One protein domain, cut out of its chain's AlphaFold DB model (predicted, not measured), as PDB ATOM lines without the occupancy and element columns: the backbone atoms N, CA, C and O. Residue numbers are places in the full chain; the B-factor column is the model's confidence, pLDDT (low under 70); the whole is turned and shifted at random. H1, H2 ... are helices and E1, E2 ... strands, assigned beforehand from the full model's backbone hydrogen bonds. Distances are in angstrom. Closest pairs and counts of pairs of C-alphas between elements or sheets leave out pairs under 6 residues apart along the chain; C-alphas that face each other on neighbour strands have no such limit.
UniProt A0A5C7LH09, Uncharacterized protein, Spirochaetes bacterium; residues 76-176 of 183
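AT A GLANCE: This is residues 76 to 176 of the 183 residues of an uncharacterized protein of Spirochaetes bacterium (UniProt A0A5C7LH09). A strongly twisted sheet of five strands makes the body, with the long helix H2 over one face and the short H1 over the opposite face. Two more short helices, H3 and H4, only graze the sheet, each with C-alphas close to E3. The printed part has 101 residues, along the chain H1 E1 H2 E2 H3 H4 E3 E4 E5; the sheet is mixed, in the order E1 E5 E4 E2 E3, and the class is mixed, helices and strands. It is compact, with a radius of gyration of the C-alphas of 13.1 A and spans of 40 by 29 by 23 A.

HOW THE PARTS SIT: Start at H1, residues 76 to 81, which is over E4, residues 154 to 161, only just, with 3 of its 6 C-alphas falling on E4; its height over the sheet is 8.5 A. It runs across the strands, at 65 degrees to E4 on the local plane. Its closest C-alphas to E5, residues 169 to 175, are those of Ala 79 and Ser 171, 5.4 A apart. Next look at edge strand E1, residues 83 to 87, parallel to E5, where N 85 and O 171 are 2.8 A apart. H2, residues 95 to 108, is on the opposite face from H1; its closest C-alphas to E2, residues 111 to 118, are those of Ile 106 and Arg 112, 6.3 A apart. E1, H2 and E2 form a split strand-helix-strand unit, two strands of one sheet that are not neighbours, with a helix between them along the chain and E5 and E4 between them in the sheet, and its crossover is right-handed. E2 and E4 are antiparallel, with N 114 and O 158 2.8 A apart. H3, residues 121 to 127, grazes the sheet with residues 121 to 124, and H4, residues 136 to 140, with residues 136 to 140. The closest C-alphas of H4 and edge strand E3, residues 144 to 146, are those of Ser 137 and Val 144, 5.4 A apart. E2, H3, H4 and E3 form a strand-helix-strand unit, two parallel neighbour strands with helices between them along the chain, and its crossover is right-handed; N 145 and O 116 are 2.8 A apart. E4 and E5 are a hairpin, with N 172 and O 157 2.8 A apart. In H1, H2, H3 and H4 every O i to N i+4 pair is within hydrogen-bond range.

IN THESE COORDINATES: Find C-alpha 76, where H1 begins, at (37.563, 37.079, 80.379). H2 runs 19.9 A from C-alpha 95 at (19.080, 25.986, 85.834). E2 measures 20.7 A, E4 22.5 A and E5 19.9 A, ending at C-alpha 175 (22.987, 34.729, 88.113).

THE WHOLE: The C-alphas farthest apart, those of Pro 131 and Glu 165, are 40.3 A apart. The printed part has no cut and no long link. Mean pLDDT of the printed part is 85.6; residues 77 to 78, 80 to 81 and 163 to 167 are under 70.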
ATOM      1  N   PHE A  76      37.996  36.166  79.320       70.25
ATOM      2  CA  PHE A  76      37.563  37.079  80.379       70.25
ATOM      3  C   PHE A  76      37.771  38.557  80.008       70.25
ATOM      4  O   PHE A  76      36.872  39.371  80.221       70.25
ATOM      5  N   GLY A  77      38.918  38.911  79.419       64.25
ATOM      6  CA  GLY A  77      39.172  40.261  78.905       64.25
ATOM      7  C   GLY A  77      38.165  40.666  77.825       64.25
ATOM      8  O   GLY A  77      37.627  41.775  77.866       64.25
ATOM      9  N   LEU A  78      37.821  39.739  76.925       68.19
ATOM     10  CA  LEU A  78      36.790  39.934  75.900       68.19
ATOM     11  C   LEU A  78      35.394  40.134  76.508       68.19
ATOM     12  O   LEU A  78      34.663  41.030  76.092       68.19
ATOM     13  N   ALA A  79      35.018  39.354  77.525       70.56
ATOM     14  CA  ALA A  79      33.733  39.524  78.209       70.56
ATOM     15  C   ALA A  79      33.608  40.898  78.891       70.56
ATOM     16  O   ALA A  79      32.540  41.501  78.868       70.56
ATOM     17  N   MET A  80      34.699  41.405  79.470       67.19
ATOM     18  CA  MET A  80      34.710  42.689  80.181       67.19
ATOM     19  C   MET A  80      34.781  43.914  79.262       67.19
ATOM     20  O   MET A  80      34.406  45.007  79.684       67.19
ATOM     21  N   SER A  81      35.277  43.750  78.035       63.91
ATOM     22  CA  SER A  81      35.402  44.821  77.033       63.91
ATOM     23  C   SER A  81      34.251  44.852  76.022       63.91
ATOM     24  O   SER A  81      34.239  45.701  75.131       63.91
ATOM     25  N   SER A  82      33.270  43.959  76.168       72.25
ATOM     26  CA  SER A  82      32.118  43.836  75.277       72.25
ATOM     27  C   SER A  82      30.798  44.262  75.929       72.25
ATOM     28  O   SER A  82      30.732  44.562  77.122       72.25
ATOM     29  N   GLU A  83      29.725  44.317  75.131       77.12
ATOM     30  CA  GLU A  83      28.363  44.478  75.652       77.12
ATOM     31  C   GLU A  83      28.065  43.349  76.653       77.12
ATOM     32  O   GLU A  83      28.251  42.174  76.338       77.12
ATOM     33  N   VAL A  84      27.571  43.704  77.843       82.19
ATOM     34  CA  VAL A  84      27.111  42.740  78.852       82.19
ATOM     35  C   VAL A  84      25.591  42.815  78.954       82.19
ATOM     36  O   VAL A  84      25.035  43.847  79.333       82.19
ATOM     37  N   VAL A  85      24.920  41.713  78.635       83.69
ATOM     38  CA  VAL A  85      23.468  41.562  78.755       83.69
ATOM     39  C   VAL A  85      23.152  40.801  80.036       83.69
ATOM     40  O   VAL A  85      23.577  39.662  80.214       83.69
ATOM     41  N   GLU A  86      22.380  41.407  80.931       81.38
ATOM     42  CA  GLU A  86      21.877  40.726  82.126       81.38
ATOM     43  C   GLU A  86      20.671  39.860  81.751       81.38
ATOM     44  O   GLU A  86      19.651  40.371  81.282       81.38
ATOM     45  N   HIS A  87      20.772  38.550  81.970       84.00
ATOM     46  CA  HIS A  87      19.664  37.622  81.761       84.00
ATOM     47  C   HIS A  87      19.099  37.220  83.115       84.00
ATOM     48  O   HIS A  87      19.842  36.744  83.965       84.00
ATOM     49  N   LEU A  88      17.805  37.411  83.355       80.62
ATOM     50  CA  LEU A  88      17.191  37.126  84.657       80.62
ATOM     51  C   LEU A  88      16.473  35.780  84.633       80.62
ATOM     52  O   LEU A  88      15.766  35.463  83.680       80.62
ATOM     53  N   MET A  89      16.661  34.998  85.694       82.00
ATOM     54  CA  MET A  89      15.988  33.715  85.864       82.00
ATOM     55  C   MET A  89      14.527  33.937  86.260       82.00
ATOM     56  O   MET A  89      14.236  34.706  87.180       82.00
ATOM     57  N   GLU A  90      13.604  33.258  85.580       83.50
ATOM     58  CA  GLU A  90      12.186  33.282  85.946       83.50
ATOM     59  C   GLU A  90      11.909  32.372  87.156       83.50
ATOM     60  O   GLU A  90      12.620  31.394  87.389       83.50
ATOM     61  N   ALA A  91      10.860  32.678  87.928       75.38
ATOM     62  CA  ALA A  91      10.602  32.059  89.236       75.38
ATOM     63  C   ALA A  91      10.433  30.525  89.209       75.38
ATOM     64  O   ALA A  91      10.788  29.865  90.184       75.38
ATOM     65  N   ASP A  92       9.934  29.968  88.103       80.62
ATOM     66  CA  ASP A  92       9.674  28.529  87.937       80.62
ATOM     67  C   ASP A  92      10.680  27.839  86.999       80.62
ATOM     68  O   ASP A  92      10.539  26.663  86.649       80.62
ATOM     69  N   GLN A  93      11.706  28.564  86.558       83.44
ATOM     70  CA  GLN A  93      12.712  28.032  85.652       83.44
ATOM     71  C   GLN A  93      13.701  27.157  86.432       83.44
ATOM     72  O   GLN A  93      14.065  27.466  87.561       83.44
ATOM     73  N   ASN A  94      14.170  26.055  85.847       88.50
ATOM     74  CA  ASN A  94      15.323  25.328  86.386       88.50
ATOM     75  C   ASN A  94      16.622  25.830  85.727       88.50
ATOM     76  O   ASN A  94      16.580  26.473  84.677       88.50
ATOM     77  N   ALA A  95      17.779  25.511  86.315       89.81
ATOM     78  CA  ALA A  95      19.080  25.986  85.834       89.81
ATOM     79  C   ALA A  95      19.356  25.632  84.358       89.81
ATOM     80  O   ALA A  95      19.880  26.458  83.613       89.81
ATOM     81  N   PHE A  96      18.952  24.440  83.905       89.38
ATOM     82  CA  PHE A  96      19.099  24.030  82.504       89.38
ATOM     83  C   PHE A  96      18.204  24.835  81.566       89.38
ATOM     84  O   PHE A  96      18.677  25.315  80.541       89.38
ATOM     85  N   SER A  97      16.929  25.006  81.909       89.62
ATOM     86  CA  SER A  97      15.986  25.816  81.138       89.62
ATOM     87  C   SER A  97      16.427  27.278  81.078       89.62
ATOM     88  O   SER A  97      16.276  27.920  80.041       89.62
ATOM     89  N   TYR A  98      17.013  27.789  82.161       91.38
ATOM     90  CA  TYR A  98      17.565  29.138  82.236       91.38
ATOM     91  C   TYR A  98      18.783  29.303  81.332       91.38
ATOM     92  O   TYR A  98      18.790  30.190  80.476       91.38
ATOM     93  N   LEU A  99      19.744  28.382  81.399       91.81
ATOM     94  CA  LEU A  99      20.886  28.385  80.488       91.81
ATOM     95  C   LEU A  99      20.435  28.243  79.024       91.81
ATOM     96  O   LEU A  99      20.880  28.993  78.162       91.81
ATOM     97  N   PHE A 100      19.498  27.331  78.746       92.25
ATOM     98  CA  PHE A 100      18.946  27.114  77.409       92.25
ATOM     99  C   PHE A 100      18.309  28.385  76.837       92.25
ATOM    100  O   PHE A 100      18.545  28.717  75.678       92.25
ATOM    101  N   SER A 101      17.566  29.143  77.649       92.19
ATOM    102  CA  SER A 101      16.990  30.420  77.213       92.19
ATOM    103  C   SER A 101      18.055  31.469  76.858       92.19
ATOM    104  O   SER A 101      17.862  32.234  75.915       92.19
ATOM    105  N   ALA A 102      19.214  31.459  77.524       92.81
ATOM    106  CA  ALA A 102      20.332  32.326  77.153       92.81
ATOM    107  C   ALA A 102      20.980  31.896  75.824       92.81
ATOM    108  O   ALA A 102      21.273  32.743  74.983       92.81
ATOM    109  N   PHE A 103      21.125  30.590  75.570       94.06
ATOM    110  CA  PHE A 103      21.542  30.094  74.250       94.06
ATOM    111  C   PHE A 103      20.537  30.464  73.152       94.06
ATOM    112  O   PHE A 103      20.935  30.894  72.069       94.06
ATOM    113  N   GLN A 104      19.237  30.365  73.435       93.19
ATOM    114  CA  GLN A 104      18.188  30.794  72.512       93.19
ATOM    115  C   GLN A 104      18.284  32.296  72.204       93.19
ATOM    116  O   GLN A 104      18.130  32.688  71.048       93.19
ATOM    117  N   PHE A 105      18.576  33.132  73.206       91.69
ATOM    118  CA  PHE A 105      18.802  34.566  73.010       91.69
ATOM    119  C   PHE A 105      19.977  34.834  72.056       91.69
ATOM    120  O   PHE A 105      19.847  35.643  71.137       91.69
ATOM    121  N   ILE A 106      21.089  34.106  72.213       92.50
ATOM    122  CA  ILE A 106      22.255  34.197  71.315       92.50
ATOM    123  C   ILE A 106      21.863  33.856  69.878       92.50
ATOM    124  O   ILE A 106      22.151  34.626  68.959       92.50
ATOM    125  N   SER A 107      21.155  32.741  69.681       90.25
ATOM    126  CA  SER A 107      20.676  32.343  68.354       90.25
ATOM    127  C   SER A 107      19.707  33.368  67.752       90.25
ATOM    128  O   SER A 107      19.767  33.637  66.555       90.25
ATOM    129  N   GLY A 108      18.849  33.988  68.570       88.31
ATOM    130  CA  GLY A 108      17.940  35.056  68.141       88.31
ATOM    131  C   GLY A 108      18.662  36.319  67.658       88.31
ATOM    132  O   GLY A 108      18.182  36.983  66.742       88.31
ATOM    133  N   ARG A 109      19.848  36.610  68.210       87.81
ATOM    134  CA  ARG A 109      20.760  37.670  67.745       87.81
ATOM    135  C   ARG A 109      21.643  37.246  66.561       87.81
ATOM    136  O   ARG A 109      22.583  37.958  66.230       87.81
ATOM    137  N   LYS A 110      21.374  36.090  65.936       87.62
ATOM    138  CA  LYS A 110      22.197  35.499  64.859       87.62
ATOM    139  C   LYS A 110      23.680  35.351  65.218       87.62
ATOM    140  O   LYS A 110      24.557  35.346  64.360       87.62
ATOM    141  N   SER A 111      23.953  35.228  66.505       91.56
ATOM    142  CA  SER A 111      25.293  35.055  67.039       91.56
ATOM    143  C   SER A 111      25.517  33.585  67.378       91.56
ATOM    144  O   SER A 111      24.566  32.798  67.457       91.56
ATOM    145  N   ARG A 112      26.773  33.195  67.588       91.81
ATOM    146  CA  ARG A 112      27.128  31.849  68.045       91.81
ATOM    147  C   ARG A 112      27.742  31.897  69.443       91.81
ATOM    148  O   ARG A 112      28.505  32.816  69.740       91.81
ATOM    149  N   PRO A 113      27.417  30.931  70.314       93.31
ATOM    150  CA  PRO A 113      28.047  30.841  71.619       93.31
ATOM    151  C   PRO A 113      29.515  30.433  71.444       93.31
ATOM    152  O   PRO A 113      29.836  29.571  70.625       93.31
ATOM    153  N   ARG A 114      30.400  31.056  72.217       92.88
ATOM    154  CA  ARG A 114      31.851  30.878  72.122       92.88
ATOM    155  C   ARG A 114      32.414  30.131  73.318       92.88
ATOM    156  O   ARG A 114      33.120  29.146  73.136       92.88
ATOM    157  N   SER A 115      32.117  30.580  74.534       94.62
ATOM    158  CA  SER A 115      32.587  29.931  75.761       94.62
ATOM    159  C   SER A 115      31.737  30.308  76.971       94.62
ATOM    160  O   SER A 115      31.010  31.300  76.969       94.62
ATOM    161  N   ILE A 116      31.820  29.478  78.007       96.12
ATOM    162  CA  ILE A 116      31.234  29.720  79.323       96.12
ATOM    163  C   ILE A 116      32.372  29.947  80.312       96.12
ATOM    164  O   ILE A 116      33.272  29.111  80.412       96.12
ATOM    165  N   LEU A 117      32.308  31.034  81.076       93.94
ATOM    166  CA  LEU A 117      33.246  31.333  82.152       93.94
ATOM    167  C   LEU A 117      32.546  31.247  83.507       93.94
ATOM    168  O   LEU A 117      31.469  31.816  83.702       93.94
ATOM    169  N   VAL A 118      33.184  30.558  84.450       93.62
ATOM    170  CA  VAL A 118      32.722  30.425  85.839       93.62
ATOM    171  C   VAL A 118      33.887  30.495  86.815       93.62
ATOM    172  O   VAL A 118      35.012  30.150  86.468       93.62
ATOM    173  N   ALA A 119      33.615  30.876  88.062       88.62
ATOM    174  CA  ALA A 119      34.636  30.914  89.111       88.62
ATOM    175  C   ALA A 119      35.025  29.517  89.629       88.62
ATOM    176  O   ALA A 119      36.176  29.282  89.995       88.62
ATOM    177  N   ASP A 120      34.062  28.587  89.677       88.88
ATOM    178  CA  ASP A 120      34.254  27.224  90.180       88.88
ATOM    179  C   ASP A 120      33.381  26.215  89.412       88.88
ATOM    180  O   ASP A 120      32.148  26.256  89.429       88.88
ATOM    181  N   MET A 121      34.038  25.243  88.777       92.25
ATOM    182  CA  MET A 121      33.392  24.142  88.062       92.25
ATOM    183  C   MET A 121      32.513  23.270  88.974       92.25
ATOM    184  O   MET A 121      31.482  22.757  88.537       92.25
ATOM    185  N   LYS A 122      32.896  23.070  90.242       90.44
ATOM    186  CA  LYS A 122      32.103  22.273  91.193       90.44
ATOM    187  C   LYS A 122      30.799  22.978  91.540       90.44
ATOM    188  O   LYS A 122      29.755  22.326  91.575       90.44
ATOM    189  N   ALA A 123      30.861  24.288  91.758       89.00
ATOM    190  CA  ALA A 123      29.692  25.115  92.017       89.00
ATOM    191  C   ALA A 123      28.716  25.079  90.833       89.00
ATOM    192  O   ALA A 123      27.535  24.797  91.032       89.00
ATOM    193  N   LEU A 124      29.228  25.223  89.604       92.31
ATOM    194  CA  LEU A 124      28.431  25.105  88.382       92.31
ATOM    195  C   LEU A 124      27.728  23.742  88.275       92.31
ATOM    196  O   LEU A 124      26.524  23.679  88.036       92.31
ATOM    197  N   LYS A 125      28.451  22.635  88.493       91.88
ATOM    198  CA  LYS A 125      27.854  21.287  88.449       91.88
ATOM    199  C   LYS A 125      26.793  21.080  89.532       91.88
ATOM    200  O   LYS A 125      25.766  20.465  89.250       91.88
ATOM    201  N   LYS A 126      27.013  21.612  90.743       90.62
ATOM    202  CA  LYS A 126      26.015  21.584  91.825       90.62
ATOM    203  C   LYS A 126      24.763  22.365  91.422       90.62
ATOM    204  O   LYS A 126      23.664  21.850  91.584       90.62
ATOM    205  N   TRP A 127      24.927  23.568  90.873       90.06
ATOM    206  CA  TRP A 127      23.819  24.416  90.433       90.06
ATOM    207  C   TRP A 127      22.996  23.768  89.309       90.06
ATOM    208  O   TRP A 127      21.771  23.721  89.383       90.06
ATOM    209  N   LEU A 128      23.664  23.151  88.331       91.38
ATOM    210  CA  LEU A 128      23.018  22.366  87.272       91.38
ATOM    211  C   LEU A 128      22.447  21.023  87.761       91.38
ATOM    212  O   LEU A 128      21.781  20.334  86.993       91.38
ATOM    213  N   SER A 129      22.695  20.632  89.014       90.81
ATOM    214  CA  SER A 129      22.297  19.333  89.576       90.81
ATOM    215  C   SER A 129      22.806  18.131  88.763       90.81
ATOM    216  O   SER A 129      22.099  17.137  88.600       90.81
ATOM    217  N   VAL A 130      24.045  18.202  88.256       90.75
ATOM    218  CA  VAL A 130      24.661  17.122  87.463       90.75
ATOM    219  C   VAL A 130      25.773  16.380  88.214       90.75
ATOM    220  O   VAL A 130      26.487  16.976  89.027       90.75
ATOM    221  N   PRO A 131      25.997  15.084  87.914       90.50
ATOM    222  CA  PRO A 131      27.116  14.327  88.466       90.50
ATOM    223  C   PRO A 131      28.490  14.916  88.109       90.50
ATOM    224  O   PRO A 131      28.702  15.462  87.025       90.50
ATOM    225  N   SER A 132      29.475  14.713  88.988       85.88
ATOM    226  CA  SER A 132      30.851  15.196  88.793       85.88
ATOM    227  C   SER A 132      31.534  14.640  87.539       85.88
ATOM    228  O   SER A 132      32.394  15.322  86.982       85.88
ATOM    229  N   MET A 133      31.135  13.451  87.079       90.44
ATOM    230  CA  MET A 133      31.654  12.798  85.870       90.44
ATOM    231  C   MET A 133      31.195  13.448  84.557       90.44
ATOM    232  O   MET A 133      31.798  13.195  83.522       90.44
ATOM    233  N   VAL A 134      30.151  14.282  84.578       91.56
ATOM    234  CA  VAL A 134      29.630  14.924  83.362       91.56
ATOM    235  C   VAL A 134      30.614  15.979  82.861       91.56
ATOM    236  O   VAL A 134      31.025  16.863  83.621       91.56
ATOM    237  N   VAL A 135      30.971  15.915  81.580       91.75
ATOM    238  CA  VAL A 135      31.832  16.899  80.915       91.75
ATOM    239  C   VAL A 135      30.953  17.996  80.313       91.75
ATOM    240  O   VAL A 135      30.363  17.835  79.251       91.75
ATOM    241  N   LEU A 136      30.834  19.128  81.010       92.19
ATOM    242  CA  LEU A 136      29.900  20.196  80.625       92.19
ATOM    243  C   LEU A 136      30.205  20.823  79.257       92.19
ATOM    244  O   LEU A 136      29.278  21.246  78.576       92.19
ATOM    245  N   SER A 137      31.469  20.844  78.829       93.56
ATOM    246  CA  SER A 137      31.827  21.347  77.498       93.56
ATOM    247  C   SER A 137      31.276  20.486  76.364       93.56
ATOM    248  O   SER A 137      30.953  21.009  75.304       93.56
ATOM    249  N   GLU A 138      31.128  19.179  76.587       90.50
ATOM    250  CA  GLU A 138      30.503  18.269  75.621       90.50
ATOM    251  C   GLU A 138      28.983  18.438  75.618       90.50
ATOM    252  O   GLU A 138      28.364  18.440  74.559       90.50
ATOM    253  N   VAL A 139      28.384  18.646  76.795       89.75
ATOM    254  CA  VAL A 139      26.934  18.853  76.939       89.75
ATOM    255  C   VAL A 139      26.479  20.141  76.255       89.75
ATOM    256  O   VAL A 139      25.465  20.142  75.565       89.75
ATOM    257  N   PHE A 140      27.214  21.238  76.446       90.00
ATOM    258  CA  PHE A 140      26.845  22.545  75.899       90.00
ATOM    259  C   PHE A 140      27.448  22.831  74.522       90.00
ATOM    260  O   PHE A 140      27.098  23.833  73.903       90.00
ATOM    261  N   GLY A 141      28.362  21.983  74.044       91.38
ATOM    262  CA  GLY A 141      29.038  22.168  72.759       91.38
ATOM    263  C   GLY A 141      29.976  23.379  72.707       91.38
ATOM    264  O   GLY A 141      30.395  23.770  71.620       91.38
ATOM    265  N   VAL A 142      30.312  23.972  73.857       94.31
ATOM    266  CA  VAL A 142      31.234  25.109  73.979       94.31
ATOM    267  C   VAL A 142      32.216  24.891  75.132       94.31
ATOM    268  O   VAL A 142      31.860  24.264  76.132       94.31
ATOM    269  N   PRO A 143      33.454  25.406  75.044       94.50
ATOM    270  CA  PRO A 143      34.400  25.380  76.154       94.50
ATOM    271  C   PRO A 143      33.812  25.984  77.435       94.50
ATOM    272  O   PRO A 143      33.251  27.079  77.411       94.50
ATOM    273  N   VAL A 144      34.006  25.295  78.561       94.81
ATOM    274  CA  VAL A 144      33.691  25.808  79.903       94.81
ATOM    275  C   VAL A 144      35.005  26.024  80.639       94.81
ATOM    276  O   VAL A 144      35.720  25.059  80.918       94.81
ATOM    277  N   ARG A 145      35.345  27.279  80.928       93.19
ATOM    278  CA  ARG A 145      36.616  27.673  81.541       93.19
ATOM    279  C   ARG A 145      36.398  28.152  82.968       93.19
ATOM    280  O   ARG A 145      35.386  28.774  83.286       93.19
ATOM    281  N   VAL A 146      37.366  27.828  83.820       90.69
ATOM    282  CA  VAL A 146      37.399  28.309  85.199       90.69
ATOM    283  C   VAL A 146      38.259  29.560  85.230       90.69
ATOM    284  O   VAL A 146      39.471  29.474  85.071       90.69
ATOM    285  N   GLU A 147      37.619  30.702  85.433       83.88
ATOM    286  CA  GLU A 147      38.265  32.006  85.502       83.88
ATOM    287  C   GLU A 147      38.034  32.559  86.894       83.88
ATOM    288  O   GLU A 147      36.913  32.925  87.256       83.88
ATOM    289  N   THR A 148      39.095  32.598  87.700       77.12
ATOM    290  CA  THR A 148      38.948  32.940  89.116       77.12
ATOM    291  C   THR A 148      38.314  34.312  89.293       77.12
ATOM    292  O   THR A 148      37.649  34.501  90.298       77.12
ATOM    293  N   GLN A 149      38.524  35.242  88.353       75.69
ATOM    294  CA  GLN A 149      38.064  36.632  88.309       75.69
ATOM    295  C   GLN A 149      36.539  36.771  88.185       75.69
ATOM    296  O   GLN A 149      35.998  37.796  88.605       75.69
ATOM    297  N   VAL A 150      35.846  35.756  87.662       77.31
ATOM    298  CA  VAL A 150      34.379  35.728  87.583       77.31
ATOM    299  C   VAL A 150      33.793  35.640  89.004       77.31
ATOM    300  O   VAL A 150      34.356  34.939  89.848       77.31
ATOM    301  N   PRO A 151      32.692  36.347  89.327       80.00
ATOM    302  CA  PRO A 151      32.026  36.189  90.621       80.00
ATOM    303  C   PRO A 151      31.513  34.756  90.842       80.00
ATOM    304  O   PRO A 151      31.042  34.110  89.912       80.00
ATOM    305  N   GLU A 152      31.580  34.255  92.079       82.38
ATOM    306  CA  GLU A 152      31.213  32.865  92.420       82.38
ATOM    307  C   GLU A 152      29.736  32.527  92.154       82.38
ATOM    308  O   GLU A 152      29.393  31.369  91.926       82.38
ATOM    309  N   ASP A 153      28.871  33.534  92.185       81.44
ATOM    310  CA  ASP A 153      27.427  33.476  91.955       81.44
ATOM    311  C   ASP A 153      27.028  33.827  90.518       81.44
ATOM    312  O   ASP A 153      25.847  33.993  90.217       81.44
ATOM    313  N   VAL A 154      28.003  33.942  89.617       86.81
ATOM    314  CA  VAL A 154      27.782  34.361  88.238       86.81
ATOM    315  C   VAL A 154      28.368  33.351  87.262       86.81
ATOM    316  O   VAL A 154      29.456  32.807  87.450       86.81
ATOM    317  N   LEU A 155      27.637  33.152  86.172       92.62
ATOM    318  CA  LEU A 155      28.117  32.518  84.958       92.62
ATOM    319  C   LEU A 155      28.111  33.557  83.836       92.62
ATOM    320  O   LEU A 155      27.122  34.266  83.646       92.62
ATOM    321  N   LEU A 156      29.213  33.644  83.092       91.75
ATOM    322  CA  LEU A 156      29.294  34.459  81.882       91.75
ATOM    323  C   LEU A 156      29.244  33.545  80.664       91.75
ATOM    324  O   LEU A 156      30.049  32.623  80.544       91.75
ATOM    325  N   LEU A 157      28.312  33.806  79.759       94.81
ATOM    326  CA  LEU A 157      28.212  33.130  78.473       94.81
ATOM    327  C   LEU A 157      28.629  34.111  77.380       94.81
ATOM    328  O   LEU A 157      27.947  35.101  77.140       94.81
ATOM    329  N   ILE A 158      29.757  33.843  76.733       93.50
ATOM    330  CA  ILE A 158      30.308  34.692  75.678       93.50
ATOM    331  C   ILE A 158      29.739  34.248  74.338       93.50
ATOM    332  O   ILE A 158      29.684  33.051  74.040       93.50
ATOM    333  N   ALA A 159      29.353  35.218  73.524       92.56
ATOM    334  CA  ALA A 159      28.857  35.027  72.178       92.56
ATOM    335  C   ALA A 159      29.592  35.939  71.199       92.56
ATOM    336  O   ALA A 159      30.054  37.021  71.553       92.56
ATOM    337  N   GLU A 160      29.674  35.491  69.954       91.00
ATOM    338  CA  GLU A 160      30.245  36.265  68.858       91.00
ATOM    339  C   GLU A 160      29.267  36.329  67.688       91.00
ATOM    340  O   GLU A 160      28.618  35.337  67.336       91.00
ATOM    341  N   ASP A 161      29.135  37.521  67.121       84.75
ATOM    342  CA  ASP A 161      28.294  37.787  65.966       84.75
ATOM    343  C   ASP A 161      28.902  37.140  64.716       84.75
ATOM    344  O   ASP A 161      30.098  37.257  64.443       84.75
ATOM    345  N   VAL A 162      28.060  36.437  63.959       80.31
ATOM    346  CA  VAL A 162      28.448  35.708  62.748       80.31
ATOM    347  C   VAL A 162      28.308  36.585  61.498       80.31
ATOM    348  O   VAL A 162      28.962  36.312  60.496       80.31
ATOM    349  N   GLU A 163      27.473  37.631  61.533       69.31
ATOM    350  CA  GLU A 163      27.192  38.482  60.364       69.31
ATOM    351  C   GLU A 163      28.076  39.740  60.298       69.31
ATOM    352  O   GLU A 163      28.226  40.322  59.223       69.31
ATOM    353  N   SER A 164      28.682  40.171  61.409       58.19
ATOM    354  CA  SER A 164      29.551  41.355  61.414       58.19
ATOM    355  C   SER A 164      30.966  41.034  60.900       58.19
ATOM    356  O   SER A 164      31.664  40.190  61.459       58.19
ATOM    357  N   GLU A 165      31.441  41.759  59.879       50.62
ATOM    358  CA  GLU A 165      32.815  41.629  59.343       50.62
ATOM    359  C   GLU A 165      33.912  41.953  60.385       50.62
ATOM    360  O   GLU A 165      35.084  41.660  60.164       50.62
ATOM    361  N   GLY A 166      33.530  42.525  61.536       56.03
ATOM    362  CA  GLY A 166      34.399  42.827  62.676       56.03
ATOM    363  C   GLY A 166      34.267  41.884  63.877       56.03
ATOM    364  O   GLY A 166      34.884  42.165  64.899       56.03
ATOM    365  N   GLY A 167      33.474  40.806  63.790       59.56
ATOM    366  CA  GLY A 167      33.357  39.800  64.853       59.56
ATOM    367  C   GLY A 167      32.951  40.377  66.213       59.56
ATOM    368  O   GLY A 167      33.643  40.159  67.204       59.56
ATOM    369  N   GLY A 168      31.858  41.146  66.260       74.94
ATOM    370  CA  GLY A 168      31.348  41.731  67.499       74.94
ATOM    371  C   GLY A 168      31.135  40.671  68.581       74.94
ATOM    372  O   GLY A 168      30.411  39.699  68.376       74.94
ATOM    373  N   VAL A 169      31.771  40.854  69.736       82.88
ATOM    374  CA  VAL A 169      31.606  39.986  70.908       82.88
ATOM    375  C   VAL A 169      30.602  40.631  71.854       82.88
ATOM    376  O   VAL A 169      30.584  41.853  72.004       82.88
ATOM    377  N   PHE A 170      29.785  39.816  72.510       83.94
ATOM    378  CA  PHE A 170      29.030  40.216  73.692       83.94
ATOM    379  C   PHE A 170      29.016  39.083  74.710       83.94
ATOM    380  O   PHE A 170      29.264  37.919  74.389       83.94
ATOM    381  N   SER A 171      28.716  39.418  75.956       87.12
ATOM    382  CA  SER A 171      28.555  38.448  77.027       87.12
ATOM    383  C   SER A 171      27.161  38.534  77.630       87.12
ATOM    384  O   SER A 171      26.555  39.599  77.733       87.12
ATOM    385  N   ILE A 172      26.631  37.384  78.019       89.56
ATOM    386  CA  ILE A 172      25.406  37.274  78.795       89.56
ATOM    387  C   ILE A 172      25.804  36.905  80.211       89.56
ATOM    388  O   ILE A 172      26.473  35.894  80.436       89.56
ATOM    389  N   ARG A 173      25.375  37.718  81.168       87.31
ATOM    390  CA  ARG A 173      25.536  37.446  82.585       87.31
ATOM    391  C   ARG A 173      24.314  36.702  83.103       87.31
ATOM    392  O   ARG A 173      23.187  37.180  82.990       87.31
ATOM    393  N   LEU A 174      24.561  35.534  83.683       89.44
ATOM    394  CA  LEU A 174      23.563  34.705  84.341       89.44
ATOM    395  C   LEU A 174      23.870  34.629  85.832       89.44
ATOM    396  O   LEU A 174      24.997  34.329  86.230       89.44
ATOM    397  N   VAL A 175      22.861  34.878  86.662       88.06
ATOM    398  CA  VAL A 175      22.987  34.729  88.113       88.06
ATOM    399  C   VAL A 175      22.700  33.279  88.468       88.06
ATOM    400  O   VAL A 175      21.605  32.766  88.238       88.06
ATOM    401  N   MET A 176      23.689  32.612  89.050       85.88
ATOM    402  CA  MET A 176      23.504  31.301  89.647       85.88
ATOM    403  C   MET A 176      22.866  31.525  91.013       85.88
ATOM    404  O   MET A 176      23.562  31.678  92.016       85.88
TER     405      MET A 176